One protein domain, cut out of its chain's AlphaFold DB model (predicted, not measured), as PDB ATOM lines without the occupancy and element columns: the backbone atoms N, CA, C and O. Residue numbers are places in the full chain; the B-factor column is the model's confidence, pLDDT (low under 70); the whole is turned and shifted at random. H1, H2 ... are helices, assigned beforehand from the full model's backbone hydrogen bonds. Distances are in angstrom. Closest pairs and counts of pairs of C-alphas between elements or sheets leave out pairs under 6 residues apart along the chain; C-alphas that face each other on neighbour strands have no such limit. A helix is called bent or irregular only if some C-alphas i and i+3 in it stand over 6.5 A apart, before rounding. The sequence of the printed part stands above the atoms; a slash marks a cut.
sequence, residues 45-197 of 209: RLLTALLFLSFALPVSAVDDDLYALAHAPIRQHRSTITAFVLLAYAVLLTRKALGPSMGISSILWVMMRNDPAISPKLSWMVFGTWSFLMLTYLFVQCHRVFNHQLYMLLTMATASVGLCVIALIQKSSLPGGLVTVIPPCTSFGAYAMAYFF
ATOM      1  N   ARG A  45     -49.007 -15.995 -39.442       55.16
ATOM      2  CA  ARG A  45     -50.191 -16.847 -39.298       55.16
ATOM      3  C   ARG A  45     -49.858 -18.337 -39.189       55.16
ATOM      4  O   ARG A  45     -50.501 -19.015 -38.401       55.16
ATOM      5  N   LEU A  46     -48.872 -18.846 -39.936       58.75
ATOM      6  CA  LEU A  46     -48.463 -20.256 -39.865       58.75
ATOM      7  C   LEU A  46     -47.770 -20.554 -38.530       58.75
ATOM      8  O   LEU A  46     -48.028 -21.580 -37.907       58.75
ATOM      9  N   LEU A  47     -46.943 -19.618 -38.059       56.94
ATOM     10  CA  LEU A  47     -46.282 -19.730 -36.763       56.94
ATOM     11  C   LEU A  47     -47.283 -19.617 -35.606       56.94
ATOM     12  O   LEU A  47     -47.191 -20.370 -34.644       56.94
ATOM     13  N   THR A  48     -48.271 -18.726 -35.721       57.25
ATOM     14  CA  THR A  48     -49.385 -18.623 -34.772       57.25
ATOM     15  C   THR A  48     -50.233 -19.896 -34.774       57.25
ATOM     16  O   THR A  48     -50.582 -20.389 -33.709       57.25
ATOM     17  N   ALA A  49     -50.518 -20.481 -35.941       60.50
ATOM     18  CA  ALA A  49     -51.219 -21.762 -36.031       60.50
ATOM     19  C   ALA A  49     -50.415 -22.894 -35.371       60.50
ATOM     20  O   ALA A  49     -50.979 -23.656 -34.591       60.50
ATOM     21  N   LEU A  50     -49.099 -22.957 -35.603       56.66
ATOM     22  CA  LEU A  50     -48.198 -23.894 -34.924       56.66
ATOM     23  C   LEU A  50     -48.165 -23.664 -33.409       56.66
ATOM     24  O   LEU A  50     -48.228 -24.634 -32.664       56.66
ATOM     25  N   LEU A  51     -48.137 -22.410 -32.947       60.88
ATOM     26  CA  LEU A  51     -48.284 -22.018 -31.539       60.88
ATOM     27  C   LEU A  51     -49.573 -22.602 -30.945       60.88
ATOM     28  O   LEU A  51     -49.518 -23.319 -29.950       60.88
ATOM     29  N   PHE A  52     -50.718 -22.363 -31.586       58.59
ATOM     30  CA  PHE A  52     -52.009 -22.886 -31.131       58.59
ATOM     31  C   PHE A  52     -52.060 -24.419 -31.132       58.59
ATOM     32  O   PHE A  52     -52.528 -25.010 -30.161       58.59
ATOM     33  N   LEU A  53     -51.518 -25.072 -32.163       54.88
ATOM     34  CA  LEU A  53     -51.416 -26.535 -32.240       54.88
ATOM     35  C   LEU A  53     -50.506 -27.107 -31.141       54.88
ATOM     36  O   LEU A  53     -50.844 -28.117 -30.526       54.88
ATOM     37  N   SER A  54     -49.394 -26.430 -30.841       55.78
ATOM     38  CA  SER A  54     -48.429 -26.834 -29.807       55.78
ATOM     39  C   SER A  54     -49.009 -26.745 -28.398       55.78
ATOM     40  O   SER A  54     -48.589 -27.502 -27.529       55.78
ATOM     41  N   PHE A  55     -49.965 -25.839 -28.167       54.16
ATOM     42  CA  PHE A  55     -50.680 -25.714 -26.891       54.16
ATOM     43  C   PHE A  55     -51.923 -26.600 -26.799       54.16
ATOM     44  O   PHE A  55     -52.287 -27.003 -25.697       54.16
ATOM     45  N   ALA A  56     -52.546 -26.953 -27.923       54.56
ATOM     46  CA  ALA A  56     -53.700 -27.850 -27.939       54.56
ATOM     47  C   ALA A  56     -53.331 -29.300 -27.555       54.56
ATOM     48  O   ALA A  56     -54.078 -29.959 -26.838       54.56
ATOM     49  N   LEU A  57     -52.153 -29.776 -27.974       49.69
ATOM     50  CA  LEU A  57     -51.669 -31.144 -27.726       49.69
ATOM     51  C   LEU A  57     -51.333 -31.492 -26.255       49.69
ATOM     52  O   LEU A  57     -51.657 -32.597 -25.825       49.69
ATOM     53  N   PRO A  58     -50.694 -30.628 -25.442       49.47
ATOM     54  CA  PRO A  58     -50.465 -30.928 -24.027       49.47
ATOM     55  C   PRO A  58     -51.746 -30.840 -23.189       49.47
ATOM     56  O   PRO A  58     -51.824 -31.494 -22.152       49.47
ATOM     57  N   VAL A  59     -52.762 -30.090 -23.636       50.41
ATOM     58  CA  VAL A  59     -54.064 -30.005 -22.953       50.41
ATOM     59  C   VAL A  59     -54.855 -31.305 -23.100       50.41
ATOM     60  O   VAL A  59     -55.440 -31.753 -22.121       50.41
ATOM     61  N   SER A  60     -54.790 -31.978 -24.254       47.72
ATOM     62  CA  SER A  60     -55.425 -33.295 -24.428       47.72
ATOM     63  C   SER A  60     -54.699 -34.430 -23.691       47.72
ATOM     64  O   SER A  60     -55.163 -35.555 -23.676       47.72
ATOM     65  N   ALA A  61     -53.538 -34.186 -23.074       49.25
ATOM     66  CA  ALA A  61     -52.910 -35.167 -22.182       49.25
ATOM     67  C   ALA A  61     -53.442 -35.080 -20.735       49.25
ATOM     68  O   ALA A  61     -53.022 -35.866 -19.886       49.25
ATOM     69  N   VAL A  62     -54.346 -34.134 -20.454       51.47
ATOM     70  CA  VAL A  62     -55.064 -33.955 -19.180       51.47
ATOM     71  C   VAL A  62     -56.494 -34.507 -19.337       51.47
ATOM     72  O   VAL A  62     -57.477 -33.861 -18.995       51.47
ATOM     73  N   ASP A  63     -56.616 -35.691 -19.936       47.22
ATOM     74  CA  ASP A  63     -57.898 -36.220 -20.426       47.22
ATOM     75  C   ASP A  63     -58.776 -36.906 -19.364       47.22
ATOM     76  O   ASP A  63     -59.869 -37.360 -19.683       47.22
ATOM     77  N   ASP A  64     -58.386 -36.917 -18.086       55.41
ATOM     78  CA  ASP A  64     -59.287 -37.426 -17.036       55.41
ATOM     79  C   ASP A  64     -60.384 -36.411 -16.645       55.41
ATOM     80  O   ASP A  64     -61.438 -36.805 -16.153       55.41
ATOM     81  N   ASP A  65     -60.196 -35.113 -16.928       54.25
ATOM     82  CA  ASP A  65     -61.117 -34.037 -16.508       54.25
ATOM     83  C   ASP A  65     -61.853 -33.350 -17.678       54.25
ATOM     84  O   ASP A  65     -62.600 -32.384 -17.481       54.25
ATOM     85  N   LEU A  66     -61.687 -33.834 -18.916       52.19
ATOM     86  CA  LEU A  66     -62.252 -33.191 -20.112       52.19
ATOM     87  C   LEU A  66     -63.796 -33.143 -20.089       52.19
ATOM     88  O   LEU A  66     -64.408 -32.205 -20.608       52.19
ATOM     89  N   TYR A  67     -64.433 -34.096 -19.399       56.62
ATOM     90  CA  TYR A  67     -65.881 -34.105 -19.167       56.62
ATOM     91  C   TYR A  67     -66.349 -33.023 -18.182       56.62
ATOM     92  O   TYR A  67     -67.459 -32.507 -18.330       56.62
ATOM     93  N   ALA A  68     -65.507 -32.615 -17.226       56.25
ATOM     94  CA  ALA A  68     -65.820 -31.530 -16.296       56.25
ATOM     95  C   ALA A  68     -65.678 -30.150 -16.962       56.25
ATOM     96  O   ALA A  68     -66.427 -29.220 -16.648       56.25
ATOM     97  N   LEU A  69     -64.760 -30.012 -17.926       57.34
ATOM     98  CA  LEU A  69     -64.514 -28.739 -18.610       57.34
ATOM     99  C   LEU A  69     -65.602 -28.374 -19.634       57.34
ATOM    100  O   LEU A  69     -65.846 -27.190 -19.869       57.34
ATOM    101  N   ALA A  70     -66.291 -29.366 -20.206       60.41
ATOM    102  CA  ALA A  70     -67.363 -29.153 -21.183       60.41
ATOM    103  C   ALA A  70     -68.576 -28.376 -20.620       60.41
ATOM    104  O   ALA A  70     -69.369 -27.841 -21.390       60.41
ATOM    105  N   HIS A  71     -68.708 -28.281 -19.290       59.59
ATOM    106  CA  HIS A  71     -69.782 -27.542 -18.612       59.59
ATOM    107  C   HIS A  71     -69.324 -26.203 -18.009       59.59
ATOM    108  O   HIS A  71     -70.100 -25.532 -17.324       59.59
ATOM    109  N   ALA A  72     -68.078 -25.781 -18.248       57.03
ATOM    110  CA  ALA A  72     -67.588 -24.521 -17.709       57.03
ATOM    111  C   ALA A  72     -68.289 -23.322 -18.394       57.03
ATOM    112  O   ALA A  72     -68.307 -23.225 -19.624       57.03
ATOM    113  N   PRO A  73     -68.866 -22.376 -17.630       60.62
ATOM    114  CA  PRO A  73     -69.621 -21.262 -18.189       60.62
ATOM    115  C   PRO A  73     -68.733 -20.338 -19.037       60.62
ATOM    116  O   PRO A  73     -67.597 -20.025 -18.675       60.62
ATOM    117  N   ILE A  74     -69.306 -19.806 -20.126       62.28
ATOM    118  CA  ILE A  74     -68.701 -18.902 -21.136       62.28
ATOM    119  C   ILE A  74     -67.896 -17.730 -20.523       62.28
ATOM    120  O   ILE A  74     -66.975 -17.192 -21.141       62.28
ATOM    121  N   ARG A  75     -68.176 -17.356 -19.268       56.19
ATOM    122  CA  ARG A  75     -67.450 -16.326 -18.508       56.19
ATOM    123  C   ARG A  75     -65.970 -16.666 -18.269       56.19
ATOM    124  O   ARG A  75     -65.152 -15.749 -18.202       56.19
ATOM    125  N   GLN A  76     -65.605 -17.945 -18.189       60.12
ATOM    126  CA  GLN A  76     -64.235 -18.379 -17.890       60.12
ATOM    127  C   GLN A  76     -63.279 -18.196 -19.082       60.12
ATOM    128  O   GLN A  76     -62.098 -17.902 -18.897       60.12
ATOM    129  N   HIS A  77     -63.799 -18.247 -20.311       59.88
ATOM    130  CA  HIS A  77     -62.996 -18.185 -21.535       59.88
ATOM    131  C   HIS A  77     -62.433 -16.780 -21.841       59.88
ATOM    132  O   HIS A  77     -61.391 -16.651 -22.484       59.88
ATOM    133  N   ARG A  78     -63.084 -15.706 -21.362       64.62
ATOM    134  CA  ARG A  78     -62.555 -14.327 -21.475       64.62
ATOM    135  C   ARG A  78     -61.386 -14.066 -20.521       64.62
ATOM    136  O   ARG A  78     -60.484 -13.297 -20.854       64.62
ATOM    137  N   SER A  79     -61.392 -14.710 -19.352       72.69
ATOM    138  CA  SER A  79     -60.343 -14.540 -18.340       72.69
ATOM    139  C   SER A  79     -59.012 -15.132 -18.809       72.69
ATOM    140  O   SER A  79     -57.973 -14.479 -18.725       72.69
ATOM    141  N   THR A  80     -59.050 -16.327 -19.407       71.25
ATOM    142  CA  THR A  80     -57.845 -17.020 -19.884       71.25
ATOM    143  C   THR A  80     -57.144 -16.245 -20.997       71.25
ATOM    144  O   THR A  80     -55.939 -16.023 -20.910       71.25
ATOM    145  N   ILE A  81     -57.883 -15.745 -21.993       74.12
ATOM    146  CA  ILE A  81     -57.312 -14.946 -23.093       74.12
ATOM    147  C   ILE A  81     -56.620 -13.689 -22.552       74.12
ATOM    148  O   ILE A  81     -55.493 -13.388 -22.942       74.12
ATOM    149  N   THR A  82     -57.260 -12.983 -21.616       74.88
ATOM    150  CA  THR A  82     -56.688 -11.769 -21.013       74.88
ATOM    151  C   THR A  82     -55.397 -12.085 -20.250       74.88
ATOM    152  O   THR A  82     -54.410 -11.361 -20.390       74.88
ATOM    153  N   ALA A  83     -55.358 -13.199 -19.512       73.56
ATOM    154  CA  ALA A  83     -54.157 -13.656 -18.812       73.56
ATOM    155  C   ALA A  83     -53.015 -14.021 -19.778       73.56
ATOM    156  O   ALA A  83     -51.874 -13.618 -19.549       73.56
ATOM    157  N   PHE A  84     -53.310 -14.709 -20.886       73.06
ATOM    158  CA  PHE A  84     -52.312 -15.028 -21.916       73.06
ATOM    159  C   PHE A  84     -51.731 -13.770 -22.573       73.06
ATOM    160  O   PHE A  84     -50.519 -13.693 -22.777       73.06
ATOM    161  N   VAL A  85     -52.567 -12.771 -22.868       75.69
ATOM    162  CA  VAL A  85     -52.113 -11.496 -23.448       75.69
ATOM    163  C   VAL A  85     -51.233 -10.725 -22.462       75.69
ATOM    164  O   VAL A  85     -50.163 -10.251 -22.847       75.69
ATOM    165  N   LEU A  86     -51.633 -10.638 -21.190       77.06
ATOM    166  CA  LEU A  86     -50.827  -9.994 -20.148       77.06
ATOM    167  C   LEU A  86     -49.488 -10.708 -19.941       77.06
ATOM    168  O   LEU A  86     -48.458 -10.046 -19.814       77.06
ATOM    169  N   LEU A  87     -49.482 -12.042 -19.968       76.38
ATOM    170  CA  LEU A  87     -48.260 -12.833 -19.867       76.38
ATOM    171  C   LEU A  87     -47.335 -12.576 -21.062       76.38
ATOM    172  O   LEU A  87     -46.157 -12.286 -20.869       76.38
ATOM    173  N   ALA A  88     -47.862 -12.611 -22.288       72.81
ATOM    174  CA  ALA A  88     -47.086 -12.298 -23.486       72.81
ATOM    175  C   ALA A  88     -46.496 -10.879 -23.423       72.81
ATOM    176  O   ALA A  88     -45.330 -10.673 -23.762       72.81
ATOM    177  N   TYR A  89     -47.264  -9.906 -22.928       75.62
ATOM    178  CA  TYR A  89     -46.799  -8.533 -22.745       75.62
ATOM    179  C   TYR A  89     -45.694  -8.417 -21.682       75.62
ATOM    180  O   TYR A  89     -44.663  -7.787 -21.928       75.62
ATOM    181  N   ALA A  90     -45.847  -9.081 -20.533       75.12
ATOM    182  CA  ALA A  90     -44.821  -9.132 -19.490       75.12
ATOM    183  C   ALA A  90     -43.521  -9.788 -19.992       75.12
ATOM    184  O   ALA A  90     -42.417  -9.322 -19.695       75.12
ATOM    185  N   VAL A  91     -43.640 -10.830 -20.816       72.56
ATOM    186  CA  VAL A  91     -42.498 -11.490 -21.459       72.56
ATOM    187  C   VAL A  91     -41.812 -10.562 -22.474       72.56
ATOM    188  O   VAL A  91     -40.583 -10.504 -22.538       72.56
ATOM    189  N   LEU A  92     -42.578  -9.763 -23.222       73.00
ATOM    190  CA  LEU A  92     -42.033  -8.753 -24.138       73.00
ATOM    191  C   LEU A  92     -41.331  -7.597 -23.411       73.00
ATOM    192  O   LEU A  92     -40.362  -7.057 -23.946       73.00
ATOM    193  N   LEU A  93     -41.780  -7.229 -22.210       76.50
ATOM    194  CA  LEU A  93     -41.092  -6.258 -21.349       76.50
ATOM    195  C   LEU A  93     -39.777  -6.824 -20.800       76.50
ATOM    196  O   LEU A  93     -38.787  -6.108 -20.657       76.50
ATOM    197  N   THR A  94     -39.738  -8.132 -20.553       80.25
ATOM    198  CA  THR A  94     -38.598  -8.836 -19.958       80.25
ATOM    199  C   THR A  94     -37.741  -9.567 -20.993       80.25
ATOM    200  O   THR A  94     -37.105 -10.573 -20.689       80.25
ATOM    201  N   ARG A  95     -37.627  -9.031 -22.218       81.56
ATOM    202  CA  ARG A  95     -36.815  -9.629 -23.301       81.56
ATOM    203  C   ARG A  95     -35.384  -9.978 -22.889       81.56
ATOM    204  O   ARG A  95     -34.858 -10.991 -23.331       81.56
ATOM    205  N   LYS A  96     -34.761  -9.168 -22.025       81.44
ATOM    206  CA  LYS A  96     -33.403  -9.424 -21.509       81.44
ATOM    207  C   LYS A  96     -33.325 -10.676 -20.623       81.44
ATOM    208  O   LYS A  96     -32.277 -11.304 -20.552       81.44
ATOM    209  N   ALA A  97     -34.427 -11.047 -19.974       84.12
ATOM    210  CA  ALA A  97     -34.517 -12.200 -19.084       84.12
ATOM    211  C   ALA A  97     -35.015 -13.478 -19.782       84.12
ATOM    212  O   ALA A  97     -34.940 -14.543 -19.178       84.12
ATOM    213  N   LEU A  98     -35.474 -13.403 -21.041       84.62
ATOM    214  CA  LEU A  98     -35.976 -14.558 -21.802       84.62
ATOM    215  C   LEU A  98     -34.945 -15.687 -21.941       84.62
ATOM    216  O   LEU A  98     -35.273 -16.852 -21.747       84.62
ATOM    217  N   GLY A  99     -33.699 -15.344 -22.273       83.19
ATOM    218  CA  GLY A  99     -32.619 -16.329 -22.384       83.19
ATOM    219  C   GLY A  99     -32.362 -17.046 -21.051       83.19
ATOM    220  O   GLY A  99     -32.467 -18.273 -20.995       83.19
ATOM    221  N   PRO A 100     -32.091 -16.305 -19.957       84.12
ATOM    222  CA  PRO A 100     -31.932 -16.887 -18.627       84.12
ATOM    223  C   PRO A 100     -33.134 -17.714 -18.152       84.12
ATOM    224  O   PRO A 100     -32.940 -18.813 -17.637       84.12
ATOM    225  N   SER A 101     -34.370 -17.239 -18.344       86.00
ATOM    226  CA  SER A 101     -35.571 -17.952 -17.886       86.00
ATOM    227  C   SER A 101     -35.792 -19.260 -18.645       86.00
ATOM    228  O   SER A 101     -36.148 -20.273 -18.037       86.00
ATOM    229  N   MET A 102     -35.510 -19.284 -19.948       87.00
ATOM    230  CA  MET A 102     -35.489 -20.508 -20.749       87.00
ATOM    231  C   MET A 102     -34.400 -21.480 -20.266       87.00
ATOM    232  O   MET A 102     -34.645 -22.679 -20.152       87.00
ATOM    233  N   GLY A 103     -33.215 -20.973 -19.915       83.44
ATOM    234  CA  GLY A 103     -32.151 -21.783 -19.319       83.44
ATOM    235  C   GLY A 103     -32.583 -22.421 -17.996       83.44
ATOM    236  O   GLY A 103     -32.523 -23.640 -17.850       83.44
ATOM    237  N   ILE A 104     -33.104 -21.625 -17.060       85.94
ATOM    238  CA  ILE A 104     -33.540 -22.109 -15.740       85.94
ATOM    239  C   ILE A 104     -34.680 -23.123 -15.873       85.94
ATOM    240  O   ILE A 104     -34.608 -24.201 -15.291       85.94
ATOM    241  N   SER A 105     -35.707 -22.813 -16.668       88.06
ATOM    242  CA  SER A 105     -36.855 -23.711 -16.863       88.06
ATOM    243  C   SER A 105     -36.464 -25.040 -17.516       88.06
ATOM    244  O   SER A 105     -37.034 -26.070 -17.165       88.06
ATOM    245  N   SER A 106     -35.450 -25.052 -18.389       84.25
ATOM    246  CA  SER A 106     -34.926 -26.297 -18.962       84.25
ATOM    247  C   SER A 106     -34.270 -27.195 -17.910       84.25
ATOM    248  O   SER A 106     -34.566 -28.385 -17.852       84.25
ATOM    249  N   ILE A 107     -33.423 -26.625 -17.044       83.88
ATOM    250  CA  ILE A 107     -32.725 -27.364 -15.987       83.88
ATOM    251  C   ILE A 107     -33.750 -27.875 -14.977       83.88
ATOM    252  O   ILE A 107     -33.717 -29.044 -14.596       83.88
ATOM    253  N   LEU A 108     -34.694 -27.009 -14.601       86.75
ATOM    254  CA  LEU A 108     -35.760 -27.335 -13.668       86.75
ATOM    255  C   LEU A 108     -36.610 -28.501 -14.185       86.75
ATOM    256  O   LEU A 108     -36.827 -29.460 -13.452       86.75
ATOM    257  N   TRP A 109     -37.024 -28.477 -15.455       87.50
ATOM    258  CA  TRP A 109     -37.768 -29.587 -16.053       87.50
ATOM    259  C   TRP A 109     -37.004 -30.917 -15.972       87.50
ATOM    260  O   TRP A 109     -37.585 -31.939 -15.605       87.50
ATOM    261  N   VAL A 110     -35.701 -30.907 -16.264       82.38
ATOM    262  CA  VAL A 110     -34.844 -32.105 -16.242       82.38
ATOM    263  C   VAL A 110     -34.694 -32.664 -14.834       82.38
ATOM    264  O   VAL A 110     -34.836 -33.871 -14.643       82.38
ATOM    265  N   MET A 111     -34.445 -31.794 -13.852       84.25
ATOM    266  CA  MET A 111     -34.387 -32.189 -12.443       84.25
ATOM    267  C   MET A 111     -35.715 -32.810 -12.010       84.25
ATOM    268  O   MET A 111     -35.732 -33.905 -11.457       84.25
ATOM    269  N   MET A 112     -36.830 -32.155 -12.344       84.19
ATOM    270  CA  MET A 112     -38.158 -32.608 -11.940       84.19
ATOM    271  C   MET A 112     -38.608 -33.895 -12.623       84.19
ATOM    272  O   MET A 112     -39.403 -34.636 -12.063       84.19
ATOM    273  N   ARG A 113     -38.145 -34.159 -13.846       79.75
ATOM    274  CA  ARG A 113     -38.506 -35.376 -14.581       79.75
ATOM    275  C   ARG A 113     -37.834 -36.628 -14.016       79.75
ATOM    276  O   ARG A 113     -38.399 -37.710 -14.126       79.75
ATOM    277  N   ASN A 114     -36.635 -36.478 -13.458       77.38
ATOM    278  CA  ASN A 114     -35.869 -37.584 -12.887       77.38
ATOM    279  C   ASN A 114     -36.195 -37.838 -11.409       77.38
ATOM    280  O   ASN A 114     -35.753 -38.845 -10.860       77.38
ATOM    281  N   ASP A 115     -36.943 -36.939 -10.772       81.31
ATOM    282  CA  ASP A 115     -37.322 -37.064  -9.373       81.31
ATOM    283  C   ASP A 115     -38.620 -37.886  -9.230       81.31
ATOM    284  O   ASP A 115     -39.680 -37.435  -9.675       81.31
ATOM    285  N   PRO A 116     -38.581 -39.077  -8.597       84.19
ATOM    286  CA  PRO A 116     -39.779 -39.884  -8.372       84.19
ATOM    287  C   PRO A 116     -40.772 -39.237  -7.394       84.19
ATOM    288  O   PRO A 116     -41.935 -39.642  -7.367       84.19
ATOM    289  N   ALA A 117     -40.353 -38.251  -6.592       91.31
ATOM    290  CA  ALA A 117     -41.232 -37.541  -5.665       91.31
ATOM    291  C   ALA A 117     -42.131 -36.509  -6.368       91.31
ATOM    292  O   ALA A 117     -43.112 -36.039  -5.785       91.31
ATOM    293  N   ILE A 118     -41.817 -36.139  -7.611       89.12
ATOM    294  CA  ILE A 118     -42.535 -35.093  -8.331       89.12
ATOM    295  C   ILE A 118     -43.594 -35.706  -9.240       89.12
ATOM    296  O   ILE A 118     -43.333 -36.586 -10.057       89.12
ATOM    297  N   SER A 119     -44.821 -35.188  -9.137       88.56
ATOM    298  CA  SER A 119     -45.900 -35.627 -10.016       88.56
ATOM    299  C   SER A 119     -45.553 -35.352 -11.492       88.56
ATOM    300  O   SER A 119     -45.112 -34.246 -11.834       88.56
ATOM    301  N   PRO A 120     -45.815 -36.303 -12.407       81.88
ATOM    302  CA  PRO A 120     -45.506 -36.124 -13.823       81.88
ATOM    303  C   PRO A 120     -46.257 -34.926 -14.414       81.88
ATOM    304  O   PRO A 120     -45.717 -34.221 -15.264       81.88
ATOM    305  N   LYS A 121     -47.471 -34.640 -13.915       84.88
ATOM    306  CA  LYS A 121     -48.281 -33.479 -14.312       84.88
ATOM    307  C   LYS A 121     -47.502 -32.170 -14.146       84.88
ATOM    308  O   LYS A 121     -47.443 -31.372 -15.080       84.88
ATOM    309  N   LEU A 122     -46.846 -31.979 -13.000       85.75
ATOM    310  CA  LEU A 122     -46.082 -30.763 -12.720       85.75
ATOM    311  C   LEU A 122     -44.857 -30.632 -13.640       85.75
ATOM    312  O   LEU A 122     -44.608 -29.555 -14.178       85.75
ATOM    313  N   SER A 123     -44.130 -31.729 -13.882       85.81
ATOM    314  CA  SER A 123     -43.000 -31.733 -14.823       85.81
ATOM    315  C   SER A 123     -43.443 -31.320 -16.237       85.81
ATOM    316  O   SER A 123     -42.821 -30.454 -16.859       85.81
ATOM    317  N   TRP A 124     -44.574 -31.842 -16.722       84.75
ATOM    318  CA  TRP A 124     -45.131 -31.458 -18.024       84.75
ATOM    319  C   TRP A 124     -45.578 -29.989 -18.089       84.75
ATOM    320  O   TRP A 124     -45.403 -29.352 -19.128       84.75
ATOM    321  N   MET A 125     -46.084 -29.412 -16.995       86.50
ATOM    322  CA  MET A 125     -46.395 -27.975 -16.938       86.50
ATOM    323  C   MET A 125     -45.139 -27.101 -17.076       86.50
ATOM    324  O   MET A 125     -45.154 -26.089 -17.788       86.50
ATOM    325  N   VAL A 126     -44.035 -27.495 -16.433       87.94
ATOM    326  CA  VAL A 126     -42.748 -26.792 -16.562       87.94
ATOM    327  C   VAL A 126     -42.198 -26.927 -17.981       87.94
ATOM    328  O   VAL A 126     -41.754 -25.929 -18.548       87.94
ATOM    329  N   PHE A 127     -42.316 -28.105 -18.603       86.50
ATOM    330  CA  PHE A 127     -41.969 -28.296 -20.016       86.50
ATOM    331  C   PHE A 127     -42.779 -27.385 -20.945       86.50
ATOM    332  O   PHE A 127     -42.215 -26.740 -21.829       86.50
ATOM    333  N   GLY A 128     -44.092 -27.279 -20.722       84.81
ATOM    334  CA  GLY A 128     -44.956 -26.371 -21.478       84.81
ATOM    335  C   GLY A 128     -44.514 -24.911 -21.353       84.81
ATOM    336  O   GLY A 128     -44.446 -24.193 -22.350       84.81
ATOM    337  N   THR A 129     -44.134 -24.491 -20.143       85.06
ATOM    338  CA  THR A 129     -43.622 -23.138 -19.878       85.06
ATOM    339  C   THR A 129     -42.282 -22.902 -20.577       85.06
ATOM    340  O   THR A 129     -42.102 -21.876 -21.232       85.06
ATOM    341  N   TRP A 130     -41.356 -23.861 -20.505       87.50
ATOM    342  CA  TRP A 130     -40.090 -23.809 -21.236       87.50
ATOM    343  C   TRP A 130     -40.315 -23.693 -22.751       87.50
ATOM    344  O   TRP A 130     -39.741 -22.816 -23.399       87.50
ATOM    345  N   SER A 131     -41.209 -24.515 -23.309       83.75
ATOM    346  CA  SER A 131     -41.555 -24.492 -24.734       83.75
ATOM    347  C   SER A 131     -42.161 -23.148 -25.147       83.75
ATOM    348  O   SER A 131     -41.829 -22.619 -26.208       83.75
ATOM    349  N   PHE A 132     -43.008 -22.551 -24.300       83.19
ATOM    350  CA  PHE A 132     -43.557 -21.212 -24.527       83.19
ATOM    351  C   PHE A 132     -42.467 -20.135 -24.575       83.19
ATOM    352  O   PHE A 132     -42.454 -19.296 -25.483       83.19
ATOM    353  N   LEU A 133     -41.540 -20.160 -23.611       84.81
ATOM    354  CA  LEU A 133     -40.423 -19.217 -23.540       84.81
ATOM    355  C   LEU A 133     -39.506 -19.354 -24.757       84.81
ATOM    356  O   LEU A 133     -39.159 -18.345 -25.370       84.81
ATOM    357  N   MET A 134     -39.183 -20.589 -25.152       83.81
ATOM    358  CA  MET A 134     -38.385 -20.882 -26.343       83.81
ATOM    359  C   MET A 134     -39.051 -20.345 -27.612       83.81
ATOM    360  O   MET A 134     -38.411 -19.696 -28.438       83.81
ATOM    361  N   LEU A 135     -40.354 -20.564 -27.765       81.56
ATOM    362  CA  LEU A 135     -41.105 -20.116 -28.934       81.56
ATOM    363  C   LEU A 135     -41.221 -18.589 -28.996       81.56
ATOM    364  O   LEU A 135     -41.060 -17.994 -30.062       81.56
ATOM    365  N   THR A 136     -41.413 -17.943 -27.846       82.81
ATOM    366  CA  THR A 136     -41.400 -16.479 -27.742       82.81
ATOM    367  C   THR A 136     -40.018 -15.915 -28.072       82.81
ATOM    368  O   THR A 136     -39.909 -14.940 -28.816       82.81
ATOM    369  N   TYR A 137     -38.957 -16.553 -27.575       82.94
ATOM    370  CA  TYR A 137     -37.579 -16.191 -27.896       82.94
ATOM    371  C   TYR A 137     -37.309 -16.305 -29.400       82.94
ATOM    372  O   TYR A 137     -36.814 -15.353 -30.004       82.94
ATOM    373  N   LEU A 138     -37.713 -17.417 -30.026       81.12
ATOM    374  CA  LEU A 138     -37.624 -17.602 -31.474       81.12
ATOM    375  C   LEU A 138     -38.399 -16.521 -32.226       81.12
ATOM    376  O   LEU A 138     -37.861 -15.971 -33.174       81.12
ATOM    377  N   PHE A 139     -39.609 -16.153 -31.800       80.69
ATOM    378  CA  PHE A 139     -40.390 -15.100 -32.461       80.69
ATOM    379  C   PHE A 139     -39.681 -13.740 -32.435       80.69
ATOM    380  O   PHE A 139     -39.579 -13.060 -33.460       80.69
ATOM    381  N   VAL A 140     -39.142 -13.363 -31.271       80.25
ATOM    382  CA  VAL A 140     -38.389 -12.113 -31.105       80.25
ATOM    383  C   VAL A 140     -37.115 -12.131 -31.952       80.25
ATOM    384  O   VAL A 140     -36.808 -11.137 -32.613       80.25
ATOM    385  N   GLN A 141     -36.397 -13.256 -31.980       78.19
ATOM    386  CA  GLN A 141     -35.175 -13.388 -32.774       78.19
ATOM    387  C   GLN A 141     -35.455 -13.474 -34.276       78.19
ATOM    388  O   GLN A 141     -34.737 -12.848 -35.045       78.19
ATOM    389  N   CYS A 142     -36.523 -14.146 -34.715       75.62
ATOM    390  CA  CYS A 142     -36.970 -14.168 -36.111       75.62
ATOM    391  C   CYS A 142     -37.118 -12.748 -36.649       75.62
ATOM    392  O   CYS A 142     -36.554 -12.425 -37.690       75.62
ATOM    393  N   HIS A 143     -37.820 -11.883 -35.909       72.94
ATOM    394  CA  HIS A 143     -38.011 -10.488 -36.303       72.94
ATOM    395  C   HIS A 143     -36.681  -9.733 -36.438       72.94
ATOM    396  O   HIS A 143     -36.536  -8.859 -37.288       72.94
ATOM    397  N   ARG A 144     -35.696 -10.061 -35.599       72.12
ATOM    398  CA  ARG A 144     -34.391  -9.398 -35.590       72.12
ATOM    399  C   ARG A 144     -33.430  -9.923 -36.664       72.12
ATOM    400  O   ARG A 144     -32.630  -9.160 -37.194       72.12
ATOM    401  N   VAL A 145     -33.489 -11.216 -36.968       64.94
ATOM    402  CA  VAL A 145     -32.422 -11.962 -37.659       64.94
ATOM    403  C   VAL A 145     -32.678 -12.145 -39.164       64.94
ATOM    404  O   VAL A 145     -31.828 -12.695 -39.866       64.94
ATOM    405  N   PHE A 146     -33.785 -11.613 -39.694       62.16
ATOM    406  CA  PHE A 146     -34.224 -11.807 -41.085       62.16
ATOM    407  C   PHE A 146     -33.201 -11.469 -42.190       62.16
ATOM    408  O   PHE A 146     -33.411 -11.877 -43.326       62.16
ATOM    409  N   ASN A 147     -32.083 -10.795 -41.889       57.47
ATOM    410  CA  ASN A 147     -31.106 -10.377 -42.900       57.47
ATOM    411  C   ASN A 147     -29.679 -10.948 -42.784       57.47
ATOM    412  O   ASN A 147     -28.890 -10.703 -43.696       57.47
ATOM    413  N   HIS A 148     -29.298 -11.710 -41.742       58.28
ATOM    414  CA  HIS A 148     -27.895 -12.183 -41.689       58.28
ATOM    415  C   HIS A 148     -27.567 -13.485 -40.941       58.28
ATOM    416  O   HIS A 148     -26.490 -14.029 -41.161       58.28
ATOM    417  N   GLN A 149     -28.439 -14.030 -40.082       68.56
ATOM    418  CA  GLN A 149     -28.067 -15.196 -39.252       68.56
ATOM    419  C   GLN A 149     -29.150 -16.276 -39.198       68.56
ATOM    420  O   GLN A 149     -29.451 -16.843 -38.149       68.56
ATOM    421  N   LEU A 150     -29.717 -16.603 -40.362       70.50
ATOM    422  CA  LEU A 150     -30.710 -17.671 -40.517       70.50
ATOM    423  C   LEU A 150     -30.204 -19.027 -39.985       70.50
ATOM    424  O   LEU A 150     -30.993 -19.817 -39.474       70.50
ATOM    425  N   TYR A 151     -28.884 -19.257 -40.016       73.88
ATOM    426  CA  TYR A 151     -28.255 -20.446 -39.438       73.88
ATOM    427  C   TYR A 151     -28.514 -20.575 -37.927       73.88
ATOM    428  O   TYR A 151     -28.806 -21.673 -37.467       73.88
ATOM    429  N   MET A 152     -28.481 -19.472 -37.164       72.88
ATOM    430  CA  MET A 152     -28.735 -19.498 -35.717       72.88
ATOM    431  C   MET A 152     -30.181 -19.877 -35.421       72.88
ATOM    432  O   MET A 152     -30.447 -20.734 -34.576       72.88
ATOM    433  N   LEU A 153     -31.114 -19.276 -36.160       74.81
ATOM    434  CA  LEU A 153     -32.531 -19.587 -36.029       74.81
ATOM    435  C   LEU A 153     -32.802 -21.060 -36.351       74.81
ATOM    436  O   LEU A 153     -33.490 -21.737 -35.587       74.81
ATOM    437  N   LEU A 154     -32.218 -21.558 -37.444       77.62
ATOM    438  CA  LEU A 154     -32.350 -22.949 -37.854       77.62
ATOM    439  C   LEU A 154     -31.799 -23.891 -36.782       77.62
ATOM    440  O   LEU A 154     -32.507 -24.800 -36.373       77.62
ATOM    441  N   THR A 155     -30.596 -23.636 -36.257       75.88
ATOM    442  CA  THR A 155     -30.020 -24.476 -35.194       75.88
ATOM    443  C   THR A 155     -30.890 -24.506 -33.942       75.88
ATOM    444  O   THR A 155     -31.115 -25.579 -33.389       75.88
ATOM    445  N   MET A 156     -31.447 -23.367 -33.527       76.81
ATOM    446  CA  MET A 156     -32.318 -23.286 -32.354       76.81
ATOM    447  C   MET A 156     -33.651 -24.014 -32.574       76.81
ATOM    448  O   MET A 156     -34.127 -24.703 -31.673       76.81
ATOM    449  N   ALA A 157     -34.232 -23.905 -33.772       76.38
ATOM    450  CA  ALA A 157     -35.452 -24.618 -34.145       76.38
ATOM    451  C   ALA A 157     -35.224 -26.135 -34.256       76.38
ATOM    452  O   ALA A 157     -36.014 -26.924 -33.744       76.38
ATOM    453  N   THR A 158     -34.127 -26.568 -34.876       78.19
ATOM    454  CA  THR A 158     -33.773 -27.990 -34.956       78.19
ATOM    455  C   THR A 158     -33.545 -28.572 -33.565       78.19
ATOM    456  O   THR A 158     -34.033 -29.660 -33.256       78.19
ATOM    457  N   ALA A 159     -32.851 -27.837 -32.699       75.50
ATOM    458  CA  ALA A 159     -32.546 -28.293 -31.356       75.50
ATOM    459  C   ALA A 159     -33.802 -28.351 -30.459       75.50
ATOM    460  O   ALA A 159     -33.947 -29.285 -29.668       75.50
ATOM    461  N   SER A 160     -34.756 -27.423 -30.624       77.69
ATOM    462  CA  SER A 160     -36.041 -27.483 -29.915       77.69
ATOM    463  C   SER A 160     -36.920 -28.639 -30.394       77.69
ATOM    464  O   SER A 160     -37.471 -29.356 -29.561       77.69
ATOM    465  N   VAL A 161     -37.000 -28.887 -31.706       77.31
ATOM    466  CA  VAL A 161     -37.701 -30.060 -32.256       77.31
ATOM    467  C   VAL A 161     -37.081 -31.351 -31.722       77.31
ATOM    468  O   VAL A 161     -37.813 -32.236 -31.285       77.31
ATOM    469  N   GLY A 162     -35.748 -31.438 -31.679       77.31
ATOM    470  CA  GLY A 162     -35.038 -32.572 -31.089       77.31
ATOM    471  C   GLY A 162     -35.423 -32.808 -29.626       77.31
ATOM    472  O   GLY A 162     -35.734 -33.937 -29.249       77.31
ATOM    473  N   LEU A 163     -35.493 -31.747 -28.816       73.62
ATOM    474  CA  LEU A 163     -35.965 -31.847 -27.432       73.62
ATOM    475  C   LEU A 163     -37.423 -32.303 -27.330       73.62
ATOM    476  O   LEU A 163     -37.725 -33.145 -26.487       73.62
ATOM    477  N   CYS A 164     -38.317 -31.802 -28.183       76.12
ATOM    478  CA  CYS A 164     -39.712 -32.245 -28.213       76.12
ATOM    479  C   CYS A 164     -39.824 -33.733 -28.564       76.12
ATOM    480  O   CYS A 164     -40.549 -34.469 -27.897       76.12
ATOM    481  N   VAL A 165     -39.072 -34.199 -29.565       76.38
ATOM    482  CA  VAL A 165     -39.029 -35.617 -29.951       76.38
ATOM    483  C   VAL A 165     -38.511 -36.475 -28.796       76.38
ATOM    484  O   VAL A 165     -39.146 -37.468 -28.450       76.38
ATOM    485  N   ILE A 166     -37.421 -36.070 -28.139       75.50
ATOM    486  CA  ILE A 166     -36.895 -36.767 -26.953       75.50
ATOM    487  C   ILE A 166     -37.939 -36.789 -25.832       75.50
ATOM    488  O   ILE A 166     -38.154 -37.833 -25.218       75.50
ATOM    489  N   ALA A 167     -38.624 -35.670 -25.579       73.25
ATOM    490  CA  ALA A 167     -39.660 -35.588 -24.556       73.25
ATOM    491  C   ALA A 167     -40.797 -36.589 -24.809       73.25
ATOM    492  O   ALA A 167     -41.206 -37.285 -23.873       73.25
ATOM    493  N   LEU A 168     -41.243 -36.695 -26.067       72.94
ATOM    494  CA  LEU A 168     -42.287 -37.618 -26.515       72.94
ATOM    495  C   LEU A 168     -41.838 -39.084 -26.465       72.94
ATOM    496  O   LEU A 168     -42.566 -39.913 -25.926       72.94
ATOM    497  N   ILE A 169     -40.639 -39.403 -26.962       73.19
ATOM    498  CA  ILE A 169     -40.104 -40.778 -26.966       73.19
ATOM    499  C   ILE A 169     -39.877 -41.272 -25.533       73.19
ATOM    500  O   ILE A 169     -40.197 -42.406 -25.197       73.19
ATOM    501  N   GLN A 170     -39.391 -40.407 -24.645       65.44
ATOM    502  CA  GLN A 170     -39.176 -40.749 -23.236       65.44
ATOM    503  C   GLN A 170     -40.478 -40.820 -22.414       65.44
ATOM    504  O   GLN A 170     -40.422 -41.017 -21.200       65.44
ATOM    505  N   LYS A 171     -41.661 -40.624 -23.018       59.06
ATOM    506  CA  LYS A 171     -42.956 -40.772 -22.328       59.06
ATOM    507  C   LYS A 171     -43.288 -42.245 -22.031       59.06
ATOM    508  O   LYS A 171     -44.169 -42.513 -21.220       59.06
ATOM    509  N   SER A 172     -42.547 -43.194 -22.601       47.09
ATOM    510  CA  SER A 172     -42.700 -44.626 -22.350       47.09
ATOM    511  C   SER A 172     -41.520 -45.202 -21.560       47.09
ATOM    512  O   SER A 172     -40.540 -45.671 -22.127       47.09
ATOM    513  N   SER A 173     -41.650 -45.175 -20.233       50.19
ATOM    514  CA  SER A 173     -41.385 -46.335 -19.371       50.19
ATOM    515  C   SER A 173     -40.140 -47.180 -19.688       50.19
ATOM    516  O   SER A 173     -40.258 -48.311 -20.156       50.19
ATOM    517  N   LEU A 174     -38.956 -46.692 -19.318       53.56
ATOM    518  CA  LEU A 174     -37.839 -47.585 -19.009       53.56
ATOM    519  C   LEU A 174     -37.489 -47.423 -17.524       53.56
ATOM    520  O   LEU A 174     -36.866 -46.425 -17.154       53.56
ATOM    521  N   PRO A 175     -37.924 -48.358 -16.655       56.00
ATOM    522  CA  PRO A 175     -37.502 -48.417 -15.261       56.00
ATOM    523  C   PRO A 175     -36.024 -48.809 -15.229       56.00
ATOM    524  O   PRO A 175     -35.657 -49.975 -15.145       56.00
ATOM    525  N   GLY A 176     -35.164 -47.818 -15.408       59.81
ATOM    526  CA  GLY A 176     -33.737 -48.041 -15.551       59.81
ATOM    527  C   GLY A 176     -33.086 -46.834 -16.185       59.81
ATOM    528  O   GLY A 176     -32.697 -46.928 -17.337       59.81
ATOM    529  N   GLY A 177     -33.061 -45.726 -15.433       55.12
ATOM    530  CA  GLY A 177     -32.200 -44.528 -15.488       55.12
ATOM    531  C   GLY A 177     -31.228 -44.309 -16.654       55.12
ATOM    532  O   GLY A 177     -30.121 -43.821 -16.423       55.12
ATOM    533  N   LEU A 178     -31.587 -44.646 -17.891       48.03
ATOM    534  CA  LEU A 178     -30.676 -44.586 -19.020       48.03
ATOM    535  C   LEU A 178     -30.668 -43.158 -19.571       48.03
ATOM    536  O   LEU A 178     -31.417 -42.791 -20.471       48.03
ATOM    537  N   VAL A 179     -29.763 -42.373 -18.986       54.16
ATOM    538  CA  VAL A 179     -28.982 -41.332 -19.662       54.16
ATOM    539  C   VAL A 179     -29.831 -40.196 -20.249       54.16
ATOM    540  O   VAL A 179     -29.900 -39.965 -21.454       54.16
ATOM    541  N   THR A 180     -30.408 -39.376 -19.371       53.03
ATOM    542  CA  THR A 180     -30.956 -38.055 -19.725       53.03
ATOM    543  C   THR A 180     -29.864 -36.972 -19.713       53.03
ATOM    544  O   THR A 180     -30.050 -35.913 -19.119       53.03
ATOM    545  N   VAL A 181     -28.701 -37.222 -20.326       53.66
ATOM    546  CA  VAL A 181     -27.581 -36.248 -20.390       53.66
ATOM    547  C   VAL A 181     -27.700 -35.322 -21.615       53.66
ATOM    548  O   VAL A 181     -26.879 -34.445 -21.826       53.66
ATOM    549  N   ILE A 182     -28.751 -35.484 -22.424       54.09
ATOM    550  CA  ILE A 182     -28.991 -34.738 -23.673       54.09
ATOM    551  C   ILE A 182     -29.685 -33.359 -23.483       54.09
ATOM    552  O   ILE A 182     -29.415 -32.453 -24.269       54.09
ATOM    553  N   PRO A 183     -30.521 -33.104 -22.454       54.03
ATOM    554  CA  PRO A 183     -31.132 -31.784 -22.236       54.03
ATOM    555  C   PRO A 183     -30.197 -30.576 -21.970       54.03
ATOM    556  O   PRO A 183     -30.588 -29.464 -22.322       54.03
ATOM    557  N   PRO A 184     -28.989 -30.711 -21.378       57.59
ATOM    558  CA  PRO A 184     -28.087 -29.579 -21.150       57.59
ATOM    559  C   PRO A 184     -27.556 -28.954 -22.443       57.59
ATOM    560  O   PRO A 184     -27.214 -27.773 -22.449       57.59
ATOM    561  N   CYS A 185     -27.479 -29.719 -23.535       58.28
ATOM    562  CA  CYS A 185     -26.799 -29.313 -24.768       58.28
ATOM    563  C   CYS A 185     -27.460 -28.087 -25.413       58.28
ATOM    564  O   CYS A 185     -26.790 -27.171 -25.885       58.28
ATOM    565  N   THR A 186     -28.790 -28.059 -25.406       58.28
ATOM    566  CA  THR A 186     -29.624 -27.014 -26.012       58.28
ATOM    567  C   THR A 186     -29.579 -25.721 -25.211       58.28
ATOM    568  O   THR A 186     -29.424 -24.637 -25.772       58.28
ATOM    569  N   SER A 187     -29.663 -25.833 -23.889       61.91
ATOM    570  CA  SER A 187     -29.622 -24.694 -22.971       61.91
ATOM    571  C   SER A 187     -28.227 -24.089 -22.890       61.91
ATOM    572  O   SER A 187     -28.085 -22.866 -22.876       61.91
ATOM    573  N   PHE A 188     -27.194 -24.935 -22.924       65.75
ATOM    574  CA  PHE A 188     -25.809 -24.502 -23.053       65.75
ATOM    575  C   PHE A 188     -25.564 -23.816 -24.399       65.75
ATOM    576  O   PHE A 188     -24.957 -22.751 -24.426       65.75
ATOM    577  N   GLY A 189     -26.095 -24.357 -25.501       65.00
ATOM    578  CA  GLY A 189     -26.015 -23.724 -26.819       65.00
ATOM    579  C   GLY A 189     -26.654 -22.333 -26.842       65.00
ATOM    580  O   GLY A 189     -26.041 -21.379 -27.315       65.00
ATOM    581  N   ALA A 190     -27.845 -22.185 -26.258       64.81
ATOM    582  CA  ALA A 190     -28.515 -20.892 -26.157       64.81
ATOM    583  C   ALA A 190     -27.748 -19.891 -25.274       64.81
ATOM    584  O   ALA A 190     -27.622 -18.718 -25.633       64.81
ATOM    585  N   TYR A 191     -27.213 -20.351 -24.139       66.25
ATOM    586  CA  TYR A 191     -26.396 -19.528 -23.248       66.25
ATOM    587  C   TYR A 191     -25.091 -19.089 -23.923       66.25
ATOM    588  O   TYR A 191     -24.756 -17.907 -23.909       66.25
ATOM    589  N   ALA A 192     -24.393 -20.019 -24.577       65.69
ATOM    590  CA  ALA A 192     -23.173 -19.748 -25.321       65.69
ATOM    591  C   ALA A 192     -23.428 -18.718 -26.430       65.69
ATOM    592  O   ALA A 192     -22.693 -17.741 -26.533       65.69
ATOM    593  N   MET A 193     -24.505 -18.859 -27.204       64.25
ATOM    594  CA  MET A 193     -24.843 -17.890 -28.250       64.25
ATOM    595  C   MET A 193     -25.148 -16.497 -27.690       64.25
ATOM    596  O   MET A 193     -24.689 -15.501 -28.245       64.25
ATOM    597  N   ALA A 194     -25.871 -16.413 -26.571       66.25
ATOM    598  CA  ALA A 194     -26.149 -15.135 -25.917       66.25
ATOM    599  C   ALA A 194     -24.882 -14.473 -25.342       66.25
ATOM    600  O   ALA A 194     -24.791 -13.248 -25.327       66.25
ATOM    601  N   TYR A 195     -23.916 -15.269 -24.875       68.12
ATOM    602  CA  TYR A 195     -22.694 -14.770 -24.244       68.12
ATOM    603  C   TYR A 195     -21.578 -14.436 -25.245       68.12
ATOM    604  O   TYR A 195     -20.896 -13.430 -25.078       68.12
ATOM    605  N   PHE A 196     -21.383 -15.252 -26.288       64.06
ATOM    606  CA  PHE A 196     -20.306 -15.066 -27.272       64.06
ATOM    607  C   PHE A 196     -20.623 -14.020 -28.344       64.06
ATOM    608  O   PHE A 196     -19.707 -13.506 -28.989       64.06
ATOM    609  N   PHE A 197     -21.896 -13.664 -28.517       62.28
ATOM    610  CA  PHE A 197     -22.325 -12.610 -29.433       62.28
ATOM    611  C   PHE A 197     -23.047 -11.491 -28.672       62.28
ATOM    612  O   PHE A 197     -24.218 -11.223 -28.953       62.28
TER     613      PHE A 197
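This is residues 45 to 197 of the 209 residues of an uncharacterized protein of Lophiotrema nucula (UniProt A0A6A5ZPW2). Four helices, H4, H5, H6 and H7, form an up-and-down bundle, each running against the one before it in the chain, with H5 touching H4 and H6, and H7 closing the ring between those two on the side away from H5. H1 runs side by side with H5 outside this bundle, opposite ways and with their lines at only 8 degrees, and residues 63 to 87, with H2 and much of H3, stick out from the body as a loop; residues 171 to 176 stick out too. The printed part has 153 residues with seven named helices, H1 to H7 in order, and no named strand, an all-helix class. It is compact, with a radius of gyration of the C-alphas of 17.0 A and spans of 50 by 43 by 24 A.

The longest helix, H5, holds residues 120 to 145 and measures 36.4 A, from C-alpha 120 at (-45.506, -36.124, -13.823) to C-alpha 145 at (-32.422, -11.962, -37.659). H4 holds residues 95 to 114, 29.8 A, and is irregular, with C-alphas 96 and 99 7.0 A apart. H6 holds residues 150 to 169, 28.4 A, and H7 residues 184 to 196, 17.6 A, ending at C-alpha 196 at (-20.306, -15.066, -27.272). H1 holds residues 45 to 59, 21.3 A, beginning at (-50.191, -16.847, -39.298). H2 holds residues 66 to 69, 5.2 A, and H3 residues 75 to 93, 28.4 A; H3 is neither bent nor irregular, but only just: C-alphas 75 and 78 are 6.1 A apart.

H5 is the hub, touching three helices. H4 and H5 form a hairpin, opposite ways at a shallow tilt of 28 degrees; their closest C-alphas, of Ser 105 and Trp 130, are 5.4 A apart. In the hairpin of H5 and H6, tilt 13 degrees, residues 134 to 145 of H5 touch residues 153 to 160 of H6, closest at the C-alphas of Cys 142 and Leu 153, 7.0 A. H7 touches residues 99 to 107 of H4, closest at the C-alphas of Gly 103 and Ser 187, 5.3 A. H6 and H7 form a hairpin too, closest at the C-alphas of Ala 159 and Thr 186, 6.2 A. H5 and H7 are apart. H1 and H5 only just touch, with 3 pairs of C-alphas within 8 A, closest at Pro 58 and Gly 128, 7.6 A. H3 is near H5, and H2 touches no helix. In H5, H6 and H7 every O i to N i+4 pair is within hydrogen-bond range; H1 has 9 of 11, H3 13 of 15 and H4 14 of 16, and H2 is too short for such a pair.

The two farthest C-alphas, of His 71 and Phe 196, are 51.8 A apart. The printed part has no cut. The link from H6 to H7, 14 residues, is long. The mean pLDDT of the printed part is 70.2; residues 45 to 78, 145 to 149 and 170 to 197 are under 70.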